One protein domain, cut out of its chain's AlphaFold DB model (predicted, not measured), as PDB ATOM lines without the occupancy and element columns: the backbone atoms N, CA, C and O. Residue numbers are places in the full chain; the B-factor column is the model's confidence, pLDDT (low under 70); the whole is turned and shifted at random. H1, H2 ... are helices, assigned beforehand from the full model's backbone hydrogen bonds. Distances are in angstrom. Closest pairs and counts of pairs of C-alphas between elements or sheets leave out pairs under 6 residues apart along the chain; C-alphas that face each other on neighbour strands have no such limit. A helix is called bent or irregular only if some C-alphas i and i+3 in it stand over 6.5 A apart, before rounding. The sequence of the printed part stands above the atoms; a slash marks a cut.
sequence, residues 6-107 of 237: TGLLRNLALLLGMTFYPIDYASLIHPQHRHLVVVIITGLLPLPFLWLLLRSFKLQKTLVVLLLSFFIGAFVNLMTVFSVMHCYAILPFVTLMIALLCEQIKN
ATOM      1  N   THR A   6     -36.513 -10.413  15.466       85.75
ATOM      2  CA  THR A   6     -35.973  -9.417  16.399       85.75
ATOM      3  C   THR A   6     -34.613  -8.879  15.953       85.75
ATOM      4  O   THR A   6     -34.388  -7.670  16.015       85.75
ATOM      5  N   GLY A   7     -33.723  -9.743  15.454       84.25
ATOM      6  CA  GLY A   7     -32.439  -9.341  14.877       84.25
ATOM      7  C   GLY A   7     -32.608  -8.455  13.643       84.25
ATOM      8  O   GLY A   7     -31.975  -7.406  13.545       84.25
ATOM      9  N   LEU A   8     -33.527  -8.818  12.747       85.81
ATOM     10  CA  LEU A   8     -33.812  -8.040  11.543       85.81
ATOM     11  C   LEU A   8     -34.415  -6.666  11.872       85.81
ATOM     12  O   LEU A   8     -33.984  -5.658  11.314       85.81
ATOM     13  N   LEU A   9     -35.354  -6.598  12.820       88.31
ATOM     14  CA  LEU A   9     -35.949  -5.335  13.265       88.31
ATOM     15  C   LEU A   9     -34.913  -4.420  13.928       88.31
ATOM     16  O   LEU A   9     -34.878  -3.220  13.655       88.31
ATOM     17  N   ARG A  10     -34.017  -4.987  14.747       87.62
ATOM     18  CA  ARG A  10     -32.879  -4.254  15.315       87.62
ATOM     19  C   ARG A  10     -31.967  -3.707  14.216       87.62
ATOM     20  O   ARG A  10     -31.614  -2.531  14.262       87.62
ATOM     21  N   ASN A  11     -31.603  -4.528  13.233       88.19
ATOM     22  CA  ASN A  11     -30.738  -4.111  12.129       88.19
ATOM     23  C   ASN A  11     -31.396  -3.017  11.278       88.19
ATOM     24  O   ASN A  11     -30.728  -2.058  10.906       88.19
ATOM     25  N   LEU A  12     -32.709  -3.099  11.043       88.75
ATOM     26  CA  LEU A  12     -33.481  -2.062  10.356       88.75
ATOM     27  C   LEU A  12     -33.482  -0.737  11.136       88.75
ATOM     28  O   LEU A  12     -33.285   0.328  10.553       88.75
ATOM     29  N   ALA A  13     -33.671  -0.790  12.457       88.44
ATOM     30  CA  ALA A  13     -33.637   0.397  13.306       88.44
ATOM     31  C   ALA A  13     -32.249   1.059  13.301       88.44
ATOM     32  O   ALA A  13     -32.152   2.282  13.188       88.44
ATOM     33  N   LEU A  14     -31.178   0.260  13.366       87.69
ATOM     34  CA  LEU A  14     -29.802   0.753  13.268       87.69
ATOM     35  C   LEU A  14     -29.515   1.355  11.891       87.69
ATOM     36  O   LEU A  14     -28.954   2.442  11.818       87.69
ATOM     37  N   LEU A  15     -29.952   0.692  10.820       89.75
ATOM     38  CA  LEU A  15     -29.845   1.170   9.445       89.75
ATOM     39  C   LEU A  15     -30.485   2.549   9.282       89.75
ATOM     40  O   LEU A  15     -29.823   3.482   8.837       89.75
ATOM     41  N   LEU A  16     -31.752   2.693   9.664       89.25
ATOM     42  CA  LEU A  16     -32.472   3.956   9.515       89.25
ATOM     43  C   LEU A  16     -31.892   5.044  10.425       89.25
ATOM     44  O   LEU A  16     -31.649   6.157   9.962       89.25
ATOM     45  N   GLY A  17     -31.616   4.714  11.689       89.31
ATOM     46  CA  GLY A  17     -31.035   5.651  12.647       89.31
ATOM     47  C   GLY A  17     -29.679   6.173  12.180       89.31
ATOM     48  O   GLY A  17     -29.523   7.370  11.974       89.31
ATOM     49  N   MET A  18     -28.721   5.279  11.934       87.62
ATOM     50  CA  MET A  18     -27.348   5.660  11.581       87.62
ATOM     51  C   MET A  18     -27.241   6.326  10.207       87.62
ATOM     52  O   MET A  18     -26.265   7.024   9.949       87.62
ATOM     53  N   THR A  19     -28.214   6.110   9.319       90.00
ATOM     54  CA  THR A  19     -28.208   6.708   7.979       90.00
ATOM     55  C   THR A  19     -28.813   8.106   7.955       90.00
ATOM     56  O   THR A  19     -28.281   8.991   7.288       90.00
ATOM     57  N   PHE A  20     -29.939   8.311   8.645       89.94
ATOM     58  CA  PHE A  20     -30.699   9.561   8.560       89.94
ATOM     59  C   PHE A  20     -30.486  10.490   9.755       89.94
ATOM     60  O   PHE A  20     -30.783  11.675   9.644       89.94
ATOM     61  N   TYR A  21     -30.013   9.989  10.897       92.12
ATOM     62  CA  TYR A  21     -29.952  10.761  12.132       92.12
ATOM     63  C   TYR A  21     -28.502  10.946  12.601       92.12
ATOM     64  O   TYR A  21     -27.901  10.008  13.124       92.12
ATOM     65  N   PRO A  22     -27.919  12.151  12.448       90.81
ATOM     66  CA  PRO A  22     -26.501  12.402  12.699       90.81
ATOM     67  C   PRO A  22     -26.185  12.605  14.191       90.81
ATOM     68  O   PRO A  22     -25.329  13.417  14.541       90.81
ATOM     69  N   ILE A  23     -26.878  11.890  15.080       91.00
ATOM     70  CA  ILE A  23     -26.612  11.937  16.517       91.00
ATOM     71  C   ILE A  23     -25.210  11.396  16.813       91.00
ATOM     72  O   ILE A  23     -24.715  10.494  16.133       91.00
ATOM     73  N   ASP A  24     -24.566  11.935  17.843       88.69
ATOM     74  CA  ASP A  24     -23.260  11.450  18.267       88.69
ATOM     75  C   ASP A  24     -23.382  10.104  19.002       88.69
ATOM     76  O   ASP A  24     -23.511  10.021  20.228       88.69
ATOM     77  N   TYR A  25     -23.361   9.024  18.218       84.94
ATOM     78  CA  TYR A  25     -23.444   7.653  18.711       84.94
ATOM     79  C   TYR A  25     -22.273   7.281  19.631       84.94
ATOM     80  O   TYR A  25     -22.458   6.431  20.507       84.94
ATOM     81  N   ALA A  26     -21.103   7.925  19.499       84.06
ATOM     82  CA  ALA A  26     -19.953   7.650  20.360       84.06
ATOM     83  C   ALA A  26     -20.247   8.083  21.790       84.06
ATOM     84  O   ALA A  26     -20.121   7.284  22.719       84.06
ATOM     85  N   SER A  27     -20.753   9.308  21.934       86.31
ATOM     86  CA  SER A  27     -21.193   9.860  23.217       86.31
ATOM     87  C   SER A  27     -22.410   9.144  23.810       86.31
ATOM     88  O   SER A  27     -22.699   9.326  24.992       86.31
ATOM     89  N   LEU A  28     -23.143   8.342  23.031       86.31
ATOM     90  CA  LEU A  28     -24.283   7.554  23.513       86.31
ATOM     91  C   LEU A  28     -23.858   6.154  23.991       86.31
ATOM     92  O   LEU A  28     -24.266   5.702  25.070       86.31
ATOM     93  N   ILE A  29     -23.063   5.457  23.177       83.06
ATOM     94  CA  ILE A  29     -22.822   4.015  23.307       83.06
ATOM     95  C   ILE A  29     -21.574   3.717  24.138       83.06
ATOM     96  O   ILE A  29     -21.626   2.804  24.961       83.06
ATOM     97  N   HIS A  30     -20.478   4.464  23.964       80.50
ATOM     98  CA  HIS A  30     -19.210   4.140  24.620       80.50
ATOM     99  C   HIS A  30     -19.231   4.541  26.109       80.50
ATOM    100  O   HIS A  30     -19.316   5.736  26.405       80.50
ATOM    101  N   PRO A  31     -19.132   3.599  27.071       78.25
ATOM    102  CA  PRO A  31     -19.354   3.897  28.490       78.25
ATOM    103  C   PRO A  31     -18.410   4.955  29.074       78.25
ATOM    104  O   PRO A  31     -18.860   5.831  29.805       78.25
ATOM    105  N   GLN A  32     -17.120   4.904  28.729       75.81
ATOM    106  CA  GLN A  32     -16.097   5.799  29.294       75.81
ATOM    107  C   GLN A  32     -16.134   7.216  28.701       75.81
ATOM    108  O   GLN A  32     -15.642   8.156  29.316       75.81
ATOM    109  N   HIS A  33     -16.735   7.379  27.519       78.81
ATOM    110  CA  HIS A  33     -16.812   8.663  26.805       78.81
ATOM    111  C   HIS A  33     -18.259   9.142  26.653       78.81
ATOM    112  O   HIS A  33     -18.563   9.991  25.817       78.81
ATOM    113  N   ARG A  34     -19.170   8.593  27.465       84.75
ATOM    114  CA  ARG A  34     -20.586   8.931  27.409       84.75
ATOM    115  C   ARG A  34     -20.803  10.370  27.862       84.75
ATOM    116  O   ARG A  34     -20.531  10.712  29.010       84.75
ATOM    117  N   HIS A  35     -21.391  11.186  26.991       90.06
ATOM    118  CA  HIS A  35     -21.694  12.584  27.283       90.06
ATOM    119  C   HIS A  35     -23.146  12.917  26.918       90.06
ATOM    120  O   HIS A  35     -23.451  13.398  25.826       90.06
ATOM    121  N   LEU A  36     -24.072  12.673  27.853       89.81
ATOM    122  CA  LEU A  36     -25.521  12.769  27.607       89.81
ATOM    123  C   LEU A  36     -25.972  14.152  27.123       89.81
ATOM    124  O   LEU A  36     -26.868  14.246  26.293       89.81
ATOM    125  N   VAL A  37     -25.327  15.227  27.582       92.31
ATOM    126  CA  VAL A  37     -25.633  16.588  27.113       92.31
ATOM    127  C   VAL A  37     -25.325  16.739  25.621       92.31
ATOM    128  O   VAL A  37     -26.119  17.320  24.887       92.31
ATOM    129  N   VAL A  38     -24.212  16.163  25.151       92.06
ATOM    130  CA  VAL A  38     -23.836  16.200  23.727       92.06
ATOM    131  C   VAL A  38     -24.827  15.375  22.916       92.06
ATOM    132  O   VAL A  38     -25.277  15.828  21.869       92.06
ATOM    133  N   VAL A  39     -25.248  14.218  23.431       92.88
ATOM    134  CA  VAL A  39     -26.288  13.382  22.811       92.88
ATOM    135  C   VAL A  39     -27.615  14.135  22.691       92.88
ATOM    136  O   VAL A  39     -28.240  14.094  21.638       92.88
ATOM    137  N   ILE A  40     -28.046  14.853  23.732       94.38
ATOM    138  CA  ILE A  40     -29.291  15.635  23.693       94.38
ATOM    139  C   ILE A  40     -29.187  16.757  22.656       94.38
ATOM    140  O   ILE A  40     -30.078  16.900  21.824       94.38
ATOM    141  N   ILE A  41     -28.096  17.526  22.665       93.69
ATOM    142  CA  ILE A  41     -27.901  18.634  21.718       93.69
ATOM    143  C   ILE A  41     -27.848  18.104  20.281       93.69
ATOM    144  O   ILE A  41     -28.625  18.541  19.432       93.69
ATOM    145  N   THR A  42     -26.985  17.122  20.014       94.31
ATOM    146  CA  THR A  42     -26.849  16.507  18.682       94.31
ATOM    147  C   THR A  42     -28.095  15.732  18.259       94.31
ATOM    148  O   THR A  42     -28.350  15.582  17.070       94.31
ATOM    149  N   GLY A  43     -28.921  15.289  19.206       93.75
ATOM    150  CA  GLY A  43     -30.222  14.702  18.926       93.75
ATOM    151  C   GLY A  43     -31.264  15.746  18.521       93.75
ATOM    152  O   GLY A  43     -32.002  15.540  17.559       93.75
ATOM    153  N   LEU A  44     -31.342  16.882  19.214       96.00
ATOM    154  CA  LEU A  44     -32.395  17.877  18.983       96.00
ATOM    155  C   LEU A  44     -32.152  18.741  17.738       96.00
ATOM    156  O   LEU A  44     -33.093  19.026  16.998       96.00
ATOM    157  N   LEU A  45     -30.903  19.141  17.484       96.25
ATOM    158  CA  LEU A  45     -30.543  20.051  16.390       96.25
ATOM    159  C   LEU A  45     -30.964  19.591  14.976       96.25
ATOM    160  O   LEU A  45     -31.453  20.433  14.222       96.25
ATOM    161  N   PRO A  46     -30.831  18.311  14.573       96.69
ATOM    162  CA  PRO A  46     -31.242  17.864  13.240       96.69
ATOM    163  C   PRO A  46     -32.761  17.641  13.093       96.69
ATOM    164  O   PRO A  46     -33.239  17.503  11.964       96.69
ATOM    165  N   LEU A  47     -33.543  17.624  14.185       96.19
ATOM    166  CA  LEU A  47     -34.983  17.317  14.139       96.19
ATOM    167  C   LEU A  47     -35.799  18.239  13.222       96.19
ATOM    168  O   LEU A  47     -36.633  17.711  12.485       96.19
ATOM    169  N   PRO A  48     -35.591  19.572  13.193       96.75
ATOM    170  CA  PRO A  48     -36.346  20.445  12.297       96.75
ATOM    171  C   PRO A  48     -36.177  20.062  10.825       96.75
ATOM    172  O   PRO A  48     -37.147  20.090  10.070       96.75
ATOM    173  N   PHE A  49     -34.969  19.665  10.413       97.19
ATOM    174  CA  PHE A  49     -34.703  19.257   9.034       97.19
ATOM    175  C   PHE A  49     -35.375  17.923   8.713       97.19
ATOM    176  O   PHE A  49     -36.096  17.819   7.722       97.19
ATOM    177  N   LEU A  50     -35.219  16.928   9.590       95.62
ATOM    178  CA  LEU A  50     -35.857  15.619   9.424       95.62
ATOM    179  C   LEU A  50     -37.382  15.720   9.387       95.62
ATOM    180  O   LEU A  50     -38.027  15.091   8.549       95.62
ATOM    181  N   TRP A  51     -37.962  16.569  10.232       96.12
ATOM    182  CA  TRP A  51     -39.392  16.854  10.225       96.12
ATOM    183  C   TRP A  51     -39.862  17.448   8.891       96.12
ATOM    184  O   TRP A  51     -40.892  17.037   8.354       96.12
ATOM    185  N   LEU A  52     -39.106  18.392   8.318       95.81
ATOM    186  CA  LEU A  52     -39.431  18.971   7.014       95.81
ATOM    187  C   LEU A  52     -39.337  17.945   5.886       95.81
ATOM    188  O   LEU A  52     -40.209  17.943   5.015       95.81
ATOM    189  N   LEU A  53     -38.326  17.072   5.905       94.69
ATOM    190  CA  LEU A  53     -38.195  15.983   4.934       94.69
ATOM    191  C   LEU A  53     -39.393  15.031   5.010       94.69
ATOM    192  O   LEU A  53     -40.013  14.756   3.984       94.69
ATOM    193  N   LEU A  54     -39.773  14.604   6.219       93.69
ATOM    194  CA  LEU A  54     -40.933  13.738   6.449       93.69
ATOM    195  C   LEU A  54     -42.235  14.383   5.964       93.69
ATOM    196  O   LEU A  54     -43.015  13.749   5.260       93.69
ATOM    197  N   ARG A  55     -42.460  15.665   6.275       94.31
ATOM    198  CA  ARG A  55     -43.658  16.395   5.832       94.31
ATOM    199  C   ARG A  55     -43.715  16.583   4.314       94.31
ATOM    200  O   ARG A  55     -44.796  16.727   3.746       94.31
ATOM    201  N   SER A  56     -42.556  16.614   3.671       90.56
ATOM    202  CA  SER A  56     -42.429  16.791   2.222       90.56
ATOM    203  C   SER A  56     -42.459  15.469   1.471       90.56
ATOM    204  O   SER A  56     -42.384  15.464   0.247       90.56
ATOM    205  N   PHE A  57     -42.588  14.348   2.182       91.31
ATOM    206  CA  PHE A  57     -42.681  13.038   1.573       91.31
ATOM    207  C   PHE A  57     -43.948  12.923   0.727       91.31
ATOM    208  O   PHE A  57     -45.075  12.969   1.222       91.31
ATOM    209  N   LYS A  58     -43.749  12.724  -0.573       88.31
ATOM    210  CA  LYS A  58     -44.789  12.309  -1.509       88.31
ATOM    211  C   LYS A  58     -44.262  11.140  -2.308       88.31
ATOM    212  O   LYS A  58     -43.167  11.214  -2.866       88.31
ATOM    213  N   LEU A  59     -45.049  10.072  -2.366       88.06
ATOM    214  CA  LEU A  59     -44.663   8.882  -3.104       88.06
ATOM    215  C   LEU A  59     -44.572   9.220  -4.597       88.06
ATOM    216  O   LEU A  59     -45.549   9.635  -5.219       88.06
ATOM    217  N   GLN A  60     -43.382   9.059  -5.162       90.94
ATOM    218  CA  GLN A  60     -43.086   9.266  -6.577       90.94
ATOM    219  C   GLN A  60     -42.394   8.020  -7.117       90.94
ATOM    220  O   GLN A  60     -41.671   7.354  -6.377       90.94
ATOM    221  N   LYS A  61     -42.557   7.727  -8.414       93.31
ATOM    222  CA  LYS A  61     -41.922   6.558  -9.050       93.31
ATOM    223  C   LYS A  61     -40.409   6.531  -8.801       93.31
ATOM    224  O   LYS A  61     -39.878   5.505  -8.396       93.31
ATOM    225  N   THR A  62     -39.742   7.676  -8.945       93.44
ATOM    226  CA  THR A  62     -38.301   7.823  -8.683       93.44
ATOM    227  C   THR A  62     -37.938   7.506  -7.235       93.44
ATOM    228  O   THR A  62     -36.983   6.782  -6.981       93.44
ATOM    229  N   LEU A  63     -38.729   7.998  -6.280       92.81
ATOM    230  CA  LEU A  63     -38.498   7.754  -4.860       92.81
ATOM    231  C   LEU A  63     -38.695   6.272  -4.498       92.81
ATOM    232  O   LEU A  63     -37.928   5.731  -3.711       92.81
ATOM    233  N   VAL A  64     -39.667   5.596  -5.120       94.06
ATOM    234  CA  VAL A  64     -39.859   4.143  -4.970       94.06
ATOM    235  C   VAL A  64     -38.644   3.375  -5.480       94.06
ATOM    236  O   VAL A  64     -38.154   2.493  -4.781       94.06
ATOM    237  N   VAL A  65     -38.123   3.725  -6.660       96.00
ATOM    238  CA  VAL A  65     -36.913   3.090  -7.208       96.00
ATOM    239  C   VAL A  65     -35.727   3.281  -6.261       96.00
ATOM    240  O   VAL A  65     -35.057   2.307  -5.937       96.00
ATOM    241  N   LEU A  66     -35.511   4.496  -5.748       95.06
ATOM    242  CA  LEU A  66     -34.425   4.777  -4.804       95.06
ATOM    243  C   LEU A  66     -34.576   4.017  -3.479       95.06
ATOM    244  O   LEU A  66     -33.585   3.502  -2.965       95.06
ATOM    245  N   LEU A  67     -35.796   3.902  -2.947       93.31
ATOM    246  CA  LEU A  67     -36.078   3.104  -1.750       93.31
ATOM    247  C   LEU A  67     -35.785   1.618  -1.986       93.31
ATOM    248  O   LEU A  67     -35.172   0.971  -1.141       93.31
ATOM    249  N   LEU A  68     -36.172   1.071  -3.140       94.38
ATOM    250  CA  LEU A  68     -35.852  -0.313  -3.492       94.38
ATOM    251  C   LEU A  68     -34.339  -0.517  -3.625       94.38
ATOM    252  O   LEU A  68     -33.806  -1.463  -3.049       94.38
ATOM    253  N   SER A  69     -33.630   0.384  -4.310       93.94
ATOM    254  CA  SER A  69     -32.165   0.336  -4.424       93.94
ATOM    255  C   SER A  69     -31.476   0.420  -3.061       93.94
ATOM    256  O   SER A  69     -30.534  -0.329  -2.810       93.94
ATOM    257  N   PHE A  70     -31.976   1.270  -2.162       93.19
ATOM    258  CA  PHE A  70     -31.515   1.366  -0.779       93.19
ATOM    259  C   PHE A  70     -31.629   0.024  -0.045       93.19
ATOM    260  O   PHE A  70     -30.650  -0.444   0.537       93.19
ATOM    261  N   PHE A  71     -32.791  -0.634  -0.110       90.69
ATOM    262  CA  PHE A  71     -32.993  -1.921   0.559       90.69
ATOM    263  C   PHE A  71     -32.189  -3.052  -0.078       90.69
ATOM    264  O   PHE A  71     -31.622  -3.860   0.652       90.69
ATOM    265  N   ILE A  72     -32.083  -3.092  -1.410       90.56
ATOM    266  CA  ILE A  72     -31.249  -4.073  -2.117       90.56
ATOM    267  C   ILE A  72     -29.779  -3.901  -1.716       90.56
ATOM    268  O   ILE A  72     -29.121  -4.881  -1.374       90.56
ATOM    269  N   GLY A  73     -29.277  -2.661  -1.680       86.50
ATOM    270  CA  GLY A  73     -27.904  -2.359  -1.265       86.50
ATOM    271  C   GLY A  73     -27.623  -2.695   0.204       86.50
ATOM    272  O   GLY A  73     -26.521  -3.122   0.540       86.50
ATOM    273  N   ALA A  74     -28.620  -2.558   1.081       88.06
ATOM    274  CA  ALA A  74     -28.503  -2.918   2.492       88.06
ATOM    275  C   ALA A  74     -28.757  -4.410   2.780       88.06
ATOM    276  O   ALA A  74     -28.448  -4.862   3.883       88.06
ATOM    277  N   PHE A  75     -29.317  -5.177   1.837       86.69
ATOM    278  CA  PHE A  75     -29.906  -6.495   2.098       86.69
ATOM    279  C   PHE A  75     -28.932  -7.475   2.761       86.69
ATOM    280  O   PHE A  75     -29.235  -8.037   3.811       86.69
ATOM    281  N   VAL A  76     -27.732  -7.637   2.202       82.69
ATOM    282  CA  VAL A  76     -26.724  -8.570   2.741       82.69
ATOM    283  C   VAL A  76     -26.309  -8.181   4.167       82.69
ATOM    284  O   VAL A  76     -26.176  -9.042   5.038       82.69
ATOM    285  N   ASN A  77     -26.183  -6.881   4.435       82.38
ATOM    286  CA  ASN A  77     -25.772  -6.355   5.739       82.38
ATOM    287  C   ASN A  77     -26.907  -6.429   6.773       82.38
ATOM    288  O   ASN A  77     -26.658  -6.623   7.959       82.38
ATOM    289  N   LEU A  78     -28.164  -6.322   6.329       83.12
ATOM    290  CA  LEU A  78     -29.348  -6.529   7.166       83.12
ATOM    291  C   LEU A  78     -29.483  -7.987   7.620       83.12
ATOM    292  O   LEU A  78     -29.907  -8.229   8.751       83.12
ATOM    293  N   MET A  79     -29.114  -8.940   6.758       80.00
ATOM    294  CA  MET A  79     -29.218 -10.380   7.027       80.00
ATOM    295  C   MET A  79     -28.076 -10.927   7.890       80.00
ATOM    296  O   MET A  79     -28.203 -11.996   8.485       80.00
ATOM    297  N   THR A  80     -26.955 -10.210   7.947       78.00
ATOM    298  CA  THR A  80     -25.746 -10.626   8.663       78.00
ATOM    299  C   THR A  80     -25.513  -9.731   9.880       78.00
ATOM    300  O   THR A  80     -26.272  -9.798  10.845       78.00
ATOM    301  N   VAL A  81     -24.485  -8.886   9.860       72.69
ATOM    302  CA  VAL A  81     -24.135  -7.969  10.946       72.69
ATOM    303  C   VAL A  81     -24.230  -6.548  10.419       72.69
ATOM    304  O   VAL A  81     -23.459  -6.155   9.550       72.69
ATOM    305  N   PHE A  82     -25.143  -5.759  10.985       71.31
ATOM    306  CA  PHE A  82     -25.253  -4.350  10.644       71.31
ATOM    307  C   PHE A  82     -24.378  -3.494  11.567       71.31
ATOM    308  O   PHE A  82     -24.383  -3.645  12.789       71.31
ATOM    309  N   SER A  83     -23.622  -2.573  10.979       73.31
ATOM    310  CA  SER A  83     -22.747  -1.629  11.682       73.31
ATOM    311  C   SER A  83     -22.686  -0.318  10.903       73.31
ATOM    312  O   SER A  83     -23.069  -0.284   9.735       73.31
ATOM    313  N   VAL A  84     -22.157   0.739  11.523       72.75
ATOM    314  CA  VAL A  84     -22.047   2.083  10.921       72.75
ATOM    315  C   VAL A  84     -21.374   2.051   9.539       72.75
ATOM    316  O   VAL A  84     -21.791   2.762   8.632       72.75
ATOM    317  N   MET A  85     -20.373   1.183   9.348       75.38
ATOM    318  CA  MET A  85     -19.632   1.063   8.083       75.38
ATOM    319  C   MET A  85     -20.513   0.593   6.919       75.38
ATOM    320  O   MET A  85     -20.263   0.924   5.763       75.38
ATOM    321  N   HIS A  86     -21.579  -0.152   7.206       81.88
ATOM    322  CA  HIS A  86     -22.468  -0.682   6.179       81.88
ATOM    323  C   HIS A  86     -23.394   0.388   5.587       81.88
ATOM    324  O   HIS A  86     -23.926   0.191   4.494       81.88
ATOM    325  N   CYS A  87     -23.542   1.542   6.250       83.31
ATOM    326  CA  CYS A  87     -24.299   2.669   5.712       83.31
ATOM    327  C   CYS A  87     -23.630   3.278   4.465       83.31
ATOM    328  O   CYS A  87     -24.328   3.829   3.619       83.31
ATOM    329  N   TYR A  88     -22.308   3.149   4.281       82.19
ATOM    330  CA  TYR A  88     -21.617   3.769   3.138       82.19
ATOM    331  C   TYR A  88     -22.137   3.294   1.776       82.19
ATOM    332  O   TYR A  88     -22.229   4.094   0.847       82.19
ATOM    333  N   ALA A  89     -22.546   2.027   1.668       85.75
ATOM    334  CA  ALA A  89     -23.048   1.447   0.420       85.75
ATOM    335  C   ALA A  89     -24.380   2.061  -0.055       85.75
ATOM    336  O   ALA A  89     -24.717   1.977  -1.233       85.75
ATOM    337  N   ILE A  90     -25.139   2.680   0.850       90.06
ATOM    338  CA  ILE A  90     -26.499   3.179   0.592       90.06
ATOM    339  C   ILE A  90     -26.615   4.706   0.651       90.06
ATOM    340  O   ILE A  90     -27.644   5.259   0.252       90.06
ATOM    341  N   LEU A  91     -25.564   5.400   1.108       90.44
ATOM    342  CA  LEU A  91     -25.521   6.863   1.183       90.44
ATOM    343  C   LEU A  91     -25.837   7.567  -0.146       90.44
ATOM    344  O   LEU A  91     -26.543   8.577  -0.096       90.44
ATOM    345  N   PRO A  92     -25.398   7.083  -1.329       92.62
ATOM    346  CA  PRO A  92     -25.754   7.735  -2.589       92.62
ATOM    347  C   PRO A  92     -27.270   7.779  -2.818       92.62
ATOM    348  O   PRO A  92     -27.815   8.828  -3.159       92.62
ATOM    349  N   PHE A  93     -27.975   6.673  -2.550       93.81
ATOM    350  CA  PHE A  93     -29.431   6.604  -2.701       93.81
ATOM    351  C   PHE A  93     -30.137   7.530  -1.712       93.81
ATOM    352  O   PHE A  93     -31.064   8.246  -2.083       93.81
ATOM    353  N   VAL A  94     -29.661   7.568  -0.467       93.19
ATOM    354  CA  VAL A  94     -30.176   8.462   0.582       93.19
ATOM    355  C   VAL A  94     -29.999   9.922   0.193       93.19
ATOM    356  O   VAL A  94     -30.937  10.705   0.306       93.19
ATOM    357  N   THR A  95     -28.825  10.277  -0.320       93.88
ATOM    358  CA  THR A  95     -28.504  11.643  -0.742       93.88
ATOM    359  C   THR A  95     -29.442  12.104  -1.856       93.88
ATOM    360  O   THR A  95     -30.007  13.195  -1.772       93.88
ATOM    361  N   LEU A  96     -29.687  11.252  -2.859       95.50
ATOM    362  CA  LEU A  96     -30.641  11.541  -3.934       95.50
ATOM    363  C   LEU A  96     -32.083  11.654  -3.418       95.50
ATOM    364  O   LEU A  96     -32.802  12.566  -3.822       95.50
ATOM    365  N   MET A  97     -32.506  10.780  -2.498       95.12
ATOM    366  CA  MET A  97     -33.833  10.879  -1.875       95.12
ATOM    367  C   MET A  97     -34.002  12.197  -1.114       95.12
ATOM    368  O   MET A  97     -35.010  12.877  -1.295       95.12
ATOM    369  N   ILE A  98     -33.014  12.589  -0.303       94.94
ATOM    370  CA  ILE A  98     -33.032  13.862   0.430       94.94
ATOM    371  C   ILE A  98     -33.110  15.038  -0.549       94.94
ATOM    372  O   ILE A  98     -33.923  15.937  -0.342       94.94
ATOM    373  N   ALA A  99     -32.332  15.022  -1.636       94.81
ATOM    374  CA  ALA A  99     -32.364  16.072  -2.654       94.81
ATOM    375  C   ALA A  99     -33.764  16.232  -3.276       94.81
ATOM    376  O   ALA A  99     -34.304  17.339  -3.286       94.81
ATOM    377  N   LEU A 100     -34.396  15.128  -3.694       94.88
ATOM    378  CA  LEU A 100     -35.755  15.135  -4.253       94.88
ATOM    379  C   LEU A 100     -36.804  15.653  -3.258       94.88
ATOM    380  O   LEU A 100     -37.746  16.345  -3.645       94.88
ATOM    381  N   LEU A 101     -36.665  15.331  -1.971       94.69
ATOM    382  CA  LEU A 101     -37.566  15.831  -0.928       94.69
ATOM    383  C   LEU A 101     -37.358  17.332  -0.670       94.69
ATOM    384  O   LEU A 101     -38.331  18.072  -0.507       94.69
ATOM    385  N   CYS A 102     -36.111  17.805  -0.696       95.06
ATOM    386  CA  CYS A 102     -35.769  19.222  -0.556       95.06
ATOM    387  C   CYS A 102     -36.358  20.098  -1.673       95.06
ATOM    388  O   CYS A 102     -36.756  21.243  -1.421       95.06
ATOM    389  N   GLU A 103     -36.464  19.580  -2.900       93.69
ATOM    390  CA  GLU A 103     -37.093  20.303  -4.013       93.69
ATOM    391  C   GLU A 103     -38.567  20.624  -3.738       93.69
ATOM    392  O   GLU A 103     -39.028  21.727  -4.048       93.69
ATOM    393  N   GLN A 104     -39.280  19.716  -3.067       91.62
ATOM    394  CA  GLN A 104     -40.706  19.855  -2.755       91.62
ATOM    395  C   GLN A 104     -40.989  20.893  -1.655       91.62
ATOM    396  O   GLN A 104     -42.121  21.374  -1.525       91.62
ATOM    397  N   ILE A 105     -39.975  21.280  -0.875       94.12
ATOM    398  CA  ILE A 105     -40.113  22.276   0.191       94.12
ATOM    399  C   ILE A 105     -40.170  23.677  -0.417       94.12
ATOM    400  O   ILE A 105     -39.182  24.190  -0.950       94.12
ATOM    401  N   LYS A 106     -41.327  24.336  -0.286       93.31
ATOM    402  CA  LYS A 106     -41.548  25.702  -0.793       93.31
ATOM    403  C   LYS A 106     -40.775  26.763  -0.006       93.31
ATOM    404  O   LYS A 106     -40.216  27.684  -0.595       93.31
ATOM    405  N   ASN A 107     -40.736  26.653   1.324       95.31
ATOM    406  CA  ASN A 107     -40.085  27.651   2.175       95.31
ATOM    407  C   ASN A 107     -38.565  27.431   2.221       95.31
ATOM    408  O   ASN A 107     -38.047  26.737   3.096       95.31
TER     409      ASN A 107
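Overview. This is residues 6 to 107 of the 237 residues of an uncharacterized protein of Prevotella sp. ICM33 (UniProt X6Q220). The model is a loosely joined group of helices: H5 and H7 lie side by side running opposite ways, H1 and H6 pack near the last residues of H5, and H3 and H4 follow one another in a line along another side. H2 folds back on H3, and these two reach out beyond the cluster of H1, H5, H6 and H7. The printed part has 102 residues with seven named helices, H1 to H7 in chain order, and no named strand; its class is all helix. It is only just compact, close to loose, with a radius of gyration of the C-alphas of 15.0 A and spans of 46 by 37 by 22 A.

Arrangement. Start at H1, residues 6 to 20. With residues 8 to 12 alone it touches residues 78 to 79 of H5, residues 61 to 79, the closest C-alphas being those of Asn 11 and Leu 78, 5.7 A apart; they run opposite ways at a steep tilt of 53 degrees. With residues 15 to 19 alone H1 touches H6, residues 84 to 89, closest at the C-alphas of Thr 19 and Cys 87, 6.1 A; they are only just about perpendicular, at 72 degrees. Next, H2, residues 25 to 29, touches H3, residues 36 to 44, closest at the C-alphas of Leu 28 and Val 39, 6.2 A. H3 and H4, residues 47 to 55, meet only through their link. H4 only just touches H7, residues 91 to 104, with 3 pairs of C-alphas within 8 A; the closest are those of Leu 53 and Leu 101, 5.9 A. H5 touches H7 with residues 63 to 70 alone, closest at the C-alphas of Leu 66 and Phe 93, 5.7 A, opposite ways at a shallow tilt of 28 degrees. H3 stays apart from H1, H5, H6 and H7. Every O i to N i+4 pair is within hydrogen-bond range in H1, H2, H3 and H4; H5 has 13 of 15, H7 9 of 10, and H6 0 of 2, with 2 of its 3 O i to N i+3 pairs within range.

Along the chain. Find C-alpha 6 at (-35.973, -9.417, 16.399), from which H1 runs 21.2 A to Phe 20. H2, H3 and H4 follow, the last two 12.2 A and 12.0 A long. Find C-alpha 61 at (-41.922, 6.558, -9.050), where H5 begins its 26.6 A; it is irregular, with C-alphas 73 and 76 7.5 A apart, and has a kink of 38 degrees near residue 73. After H6, H7 runs 20.4 A to C-alpha 104 at (-40.706, 19.855, -2.755).

Size, cuts and confidence. The two C-alphas farthest apart, those of Gln 32 and Lys 61, are 46.2 A from each other. The printed part has no cut and no long link. Its mean pLDDT is 89.3, and no printed residue is under 70.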